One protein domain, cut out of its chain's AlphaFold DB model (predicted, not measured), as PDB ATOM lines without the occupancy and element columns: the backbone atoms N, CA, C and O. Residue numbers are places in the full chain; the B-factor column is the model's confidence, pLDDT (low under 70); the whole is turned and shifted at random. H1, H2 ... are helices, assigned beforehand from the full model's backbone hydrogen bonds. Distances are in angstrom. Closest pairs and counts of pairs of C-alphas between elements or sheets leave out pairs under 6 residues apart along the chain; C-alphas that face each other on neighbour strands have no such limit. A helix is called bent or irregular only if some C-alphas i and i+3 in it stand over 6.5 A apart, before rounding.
ATOM      1  N   LEU A   2      43.756 -12.985  23.792       69.19
ATOM      2  CA  LEU A   2      43.426 -11.888  22.855       69.19
ATOM      3  C   LEU A   2      42.826 -12.385  21.524       69.19
ATOM      4  O   LEU A   2      41.940 -11.739  20.976       69.19
ATOM      5  N   PHE A   3      43.259 -13.564  21.069       74.75
ATOM      6  CA  PHE A   3      42.794 -14.201  19.837       74.75
ATOM      7  C   PHE A   3      41.811 -15.363  20.040       74.75
ATOM      8  O   PHE A   3      41.438 -16.010  19.065       74.75
ATOM      9  N   ASP A   4      41.358 -15.628  21.270       72.31
ATOM     10  CA  ASP A   4      40.304 -16.623  21.502       72.31
ATOM     11  C   ASP A   4      38.940 -15.993  21.208       72.31
ATOM     12  O   ASP A   4      38.502 -15.094  21.930       72.31
ATOM     13  N   ASN A   5      38.241 -16.507  20.193       72.94
ATOM     14  CA  ASN A   5      36.883 -16.090  19.828       72.94
ATOM     15  C   ASN A   5      36.783 -14.595  19.450       72.94
ATOM     16  O   ASN A   5      36.097 -13.792  20.097       72.94
ATOM     17  N   LEU A   6      37.480 -14.220  18.376       81.94
ATOM     18  CA  LEU A   6      37.413 -12.880  17.797       81.94
ATOM     19  C   LEU A   6      36.171 -12.735  16.918       81.94
ATOM     20  O   LEU A   6      36.143 -13.167  15.767       81.94
ATOM     21  N   THR A   7      35.131 -12.125  17.481       87.06
ATOM     22  CA  THR A   7      33.934 -11.724  16.735       87.06
ATOM     23  C   THR A   7      34.238 -10.518  15.847       87.06
ATOM     24  O   THR A   7      35.102  -9.709  16.179       87.06
ATOM     25  N   HIS A   8      33.481 -10.349  14.760       90.62
ATOM     26  CA  HIS A   8      33.694  -9.260  13.798       90.62
ATOM     27  C   HIS A   8      33.833  -7.865  14.447       90.62
ATOM     28  O   HIS A   8      34.803  -7.186  14.128       90.62
ATOM     29  N   PRO A   9      32.968  -7.417  15.387       91.88
ATOM     30  CA  PRO A   9      33.141  -6.098  16.008       91.88
ATOM     31  C   PRO A   9      34.488  -5.946  16.724       91.88
ATOM     32  O   PRO A   9      35.164  -4.941  16.563       91.88
ATOM     33  N   LYS A  10      34.935  -6.990  17.435       91.25
ATOM     34  CA  LYS A  10      36.232  -6.975  18.123       91.25
ATOM     35  C   LYS A  10      37.404  -6.945  17.143       91.25
ATOM     36  O   LYS A  10      38.438  -6.375  17.464       91.25
ATOM     37  N   GLN A  11      37.270  -7.581  15.979       92.81
ATOM     38  CA  GLN A  11      38.290  -7.505  14.933       92.81
ATOM     39  C   GLN A  11      38.404  -6.080  14.388       92.81
ATOM     40  O   GLN A  11      39.515  -5.584  14.244       92.81
ATOM     41  N   THR A  12      37.272  -5.413  14.146       94.31
ATOM     42  CA  THR A  12      37.257  -4.004  13.739       94.31
ATOM     43  C   THR A  12      37.918  -3.119  14.795       94.31
ATOM     44  O   THR A  12      38.844  -2.391  14.457       94.31
ATOM     45  N   ASP A  36      50.558 -18.643  13.405       87.94
ATOM     46  CA  ASP A  36      49.940 -19.381  12.294       87.94
ATOM     47  C   ASP A  36      48.473 -19.776  12.558       87.94
ATOM     48  O   ASP A  36      47.700 -19.983  11.624       87.94
ATOM     49  N   ALA A  37      48.065 -19.868  13.829       89.44
ATOM     50  CA  ALA A  37      46.696 -20.199  14.224       89.44
ATOM     51  C   ALA A  37      45.793 -18.964  14.397       89.44
ATOM     52  O   ALA A  37      44.577 -19.116  14.518       89.44
ATOM     53  N   TRP A  38      46.345 -17.745  14.405       90.00
ATOM     54  CA  TRP A  38      45.566 -16.526  14.661       90.00
ATOM     55  C   TRP A  38      44.581 -16.222  13.535       90.00
ATOM     56  O   TRP A  38      43.463 -15.797  13.803       90.00
ATOM     57  N   HIS A  39      44.958 -16.486  12.282       91.50
ATOM     58  CA  HIS A  39      44.048 -16.283  11.154       91.50
ATOM     59  C   HIS A  39      42.781 -17.144  11.299       91.50
ATOM     60  O   HIS A  39      41.677 -16.702  11.005       91.50
ATOM     61  N   GLN A  40      42.925 -18.386  11.766       89.88
ATOM     62  CA  GLN A  40      41.806 -19.324  11.906       89.88
ATOM     63  C   GLN A  40      40.928 -19.037  13.130       89.88
ATOM     64  O   GLN A  40      39.791 -19.500  13.190       89.88
ATOM     65  N   SER A  41      41.439 -18.299  14.118       88.75
ATOM     66  CA  SER A  41      40.694 -17.970  15.337       88.75
ATOM     67  C   SER A  41      39.789 -16.737  15.189       88.75
ATOM     68  O   SER A  41      39.026 -16.400  16.101       88.75
ATOM     69  N   MET A  42      39.872 -16.080  14.034       90.31
ATOM     70  CA  MET A  42      39.142 -14.881  13.652       90.31
ATOM     71  C   MET A  42      37.915 -15.213  12.793       90.31
ATOM     72  O   MET A  42      37.957 -16.116  11.961       90.31
ATOM     73  N   ALA A  43      36.806 -14.496  13.005       89.12
ATOM     74  CA  ALA A  43      35.543 -14.775  12.318       89.12
ATOM     75  C   ALA A  43      35.513 -14.265  10.867       89.12
ATOM     76  O   ALA A  43      34.998 -14.955   9.989       89.12
ATOM     77  N   ASP A  44      36.042 -13.065  10.620       93.56
ATOM     78  CA  ASP A  44      36.142 -12.474   9.284       93.56
ATOM     79  C   ASP A  44      37.571 -12.637   8.730       93.56
ATOM     80  O   ASP A  44      38.498 -12.061   9.314       93.56
ATOM     81  N   PRO A  45      37.767 -13.389   7.629       93.00
ATOM     82  CA  PRO A  45      39.085 -13.591   7.028       93.00
ATOM     83  C   PRO A  45      39.677 -12.302   6.442       93.00
ATOM     84  O   PRO A  45      40.882 -12.109   6.503       93.00
ATOM     85  N   THR A  46      38.848 -11.376   5.954       95.19
ATOM     86  CA  THR A  46      39.314 -10.101   5.384       95.19
ATOM     87  C   THR A  46      39.938  -9.226   6.465       95.19
ATOM     88  O   THR A  46      41.006  -8.644   6.280       95.19
ATOM     89  N   LEU A  47      39.276  -9.146   7.624       94.12
ATOM     90  CA  LEU A  47      39.822  -8.434   8.778       94.12
ATOM     91  C   LEU A  47      41.023  -9.176   9.368       94.12
ATOM     92  O   LEU A  47      41.943  -8.529   9.863       94.12
ATOM     93  N   ALA A  48      41.036 -10.510   9.316       93.56
ATOM     94  CA  ALA A  48      42.173 -11.298   9.776       93.56
ATOM     95  C   ALA A  48      43.438 -10.994   8.968       93.56
ATOM     96  O   ALA A  48      44.470 -10.700   9.572       93.56
ATOM     97  N   ASP A  49      43.341 -10.982   7.638       94.00
ATOM     98  CA  ASP A  49      44.441 -10.597   6.752       94.00
ATOM     99  C   ASP A  49      44.936  -9.179   7.073       94.00
ATOM    100  O   ASP A  49      46.124  -8.977   7.319       94.00
ATOM    101  N   ALA A  50      44.024  -8.207   7.184       94.31
ATOM    102  CA  ALA A  50      44.387  -6.826   7.499       94.31
ATOM    103  C   ALA A  50      45.101  -6.694   8.857       94.31
ATOM    104  O   ALA A  50      46.123  -6.016   8.961       94.31
ATOM    105  N   ILE A  51      44.604  -7.355   9.907       92.38
ATOM    106  CA  ILE A  51      45.221  -7.340  11.242       92.38
ATOM    107  C   ILE A  51      46.623  -7.964  11.205       92.38
ATOM    108  O   ILE A  51      47.557  -7.427  11.807       92.38
ATOM    109  N   LEU A  52      46.784  -9.097  10.512       91.94
ATOM    110  CA  LEU A  52      48.068  -9.789  10.404       91.94
ATOM    111  C   LEU A  52      49.081  -8.984   9.586       91.94
ATOM    112  O   LEU A  52      50.247  -8.930   9.979       91.94
ATOM    113  N   ASP A  53      48.647  -8.287   8.540       91.56
ATOM    114  CA  ASP A  53      49.496  -7.373   7.775       91.56
ATOM    115  C   ASP A  53      50.010  -6.208   8.632       91.56
ATOM    116  O   ASP A  53      51.181  -5.839   8.539       91.56
ATOM    117  N   HIS A  54      49.187  -5.655   9.528       89.62
ATOM    118  CA  HIS A  54      49.617  -4.556  10.403       89.62
ATOM    119  C   HIS A  54      50.520  -5.019  11.550       89.62
ATOM    120  O   HIS A  54      51.402  -4.276  11.992       89.62
ATOM    121  N   LEU A  55      50.311  -6.238  12.050       88.19
ATOM    122  CA  LEU A  55      51.053  -6.775  13.187       88.19
ATOM    123  C   LEU A  55      52.266  -7.595  12.782       88.19
ATOM    124  O   LEU A  55      53.389  -7.265  13.153       88.19
ATOM    125  N   VAL A  56      52.036  -8.701  12.083       86.81
ATOM    126  CA  VAL A  56      53.029  -9.759  11.882       86.81
ATOM    127  C   VAL A  56      54.069  -9.341  10.857       86.81
ATOM    128  O   VAL A  56      55.245  -9.641  11.046       86.81
ATOM    129  N   HIS A  57      53.670  -8.584   9.832       85.75
ATOM    130  CA  HIS A  57      54.575  -8.146   8.768       85.75
ATOM    131  C   HIS A  57      55.814  -7.401   9.291       85.75
ATOM    132  O   HIS A  57      56.895  -7.505   8.715       85.75
ATOM    133  N   ILE A  58      55.669  -6.661  10.395       84.19
ATOM    134  CA  ILE A  58      56.745  -5.868  11.006       84.19
ATOM    135  C   ILE A  58      57.187  -6.396  12.378       84.19
ATOM    136  O   ILE A  58      58.036  -5.779  13.024       84.19
ATOM    137  N   ALA A  59      56.612  -7.501  12.857       88.12
ATOM    138  CA  ALA A  59      56.864  -7.995  14.205       88.12
ATOM    139  C   ALA A  59      58.106  -8.883  14.298       88.12
ATOM    140  O   ALA A  59      58.434  -9.673  13.414       88.12
ATOM    141  N   HIS A  60      58.733  -8.837  15.472       90.62
ATOM    142  CA  HIS A  60      59.619  -9.896  15.930       90.62
ATOM    143  C   HIS A  60      58.798 -10.936  16.693       90.62
ATOM    144  O   HIS A  60      58.227 -10.635  17.742       90.62
ATOM    145  N   VAL A  61      58.735 -12.154  16.160       89.88
ATOM    146  CA  VAL A  61      57.978 -13.253  16.765       89.88
ATOM    147  C   VAL A  61      58.888 -14.054  17.690       89.88
ATOM    148  O   VAL A  61      59.914 -14.583  17.266       89.88
ATOM    149  N   PHE A  62      58.489 -14.166  18.957       90.88
ATOM    150  CA  PHE A  62      59.183 -14.967  19.961       90.88
ATOM    151  C   PHE A  62      58.303 -16.143  20.385       90.88
ATOM    152  O   PHE A  62      57.314 -15.964  21.093       90.88
ATOM    153  N   ASN A  63      58.685 -17.350  19.971       89.50
ATOM    154  CA  ASN A  63      58.020 -18.576  20.397       89.50
ATOM    155  C   ASN A  63      58.594 -19.016  21.745       89.50
ATOM    156  O   ASN A  63      59.688 -19.578  21.820       89.50
ATOM    157  N   LEU A  64      57.860 -18.720  22.813       88.69
ATOM    158  CA  LEU A  64      58.247 -19.096  24.166       88.69
ATOM    159  C   LEU A  64      57.883 -20.562  24.416       88.69
ATOM    160  O   LEU A  64      56.757 -20.988  24.176       88.69
TER     161      LEU A  64
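This is residues 2 to 12 and 36 to 64 of the 84 residues of the protein "IstB_IS21 domain-containing protein" of Bacteroidetes bacterium (UniProt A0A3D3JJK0). One helix, H2, makes a long base; the short H1 packs on its first half, residues 36 to 44 run back toward its start and fold into it, and at its other end residues 59 to 64 stick out as a tail. The printed part has 40 residues with two named helices, H1 then H2, and no named strand. The class is all helix, with 19 residues, under half, in named elements. It is only just compact, close to loose, with a radius of gyration of the C-alphas of 10.3 A and spans of 27 by 19 by 13 A.

Start with H2, residues 45 to 58; it touches H1, residues 8 to 12, with its residues 47 to 51 alone. Look there for the closest C-alphas of the two, those of Gln 11 and Leu 47, 6.4 A apart. Residues 53 to 64, of which 53 to 58 belong to H2, stand free. In H1 every O i to N i+4 pair is within hydrogen-bond range; in H2, 8 of 10 are.

Find C-alpha 45 at (39.085, -13.591, 7.028); from there H2 runs 19.7 A to C-alpha 58 at (56.745, -5.868, 11.006). It is neither bent nor irregular, but only just: C-alphas 54 and 57 are 6.3 A apart. H1 begins at C-alpha 8, (33.694, -9.260, 13.798), and is 6.4 A long.

The C-alphas farthest apart, of Pro 9 and Leu 64, are 29.4 A apart. The link from H1 to H2 is across the cut: residues 13 to 35 are not printed, and C-alphas 12 and 36 are 20.0 A apart. The mean pLDDT of the printed part is 88.5; residue 2 is under 70.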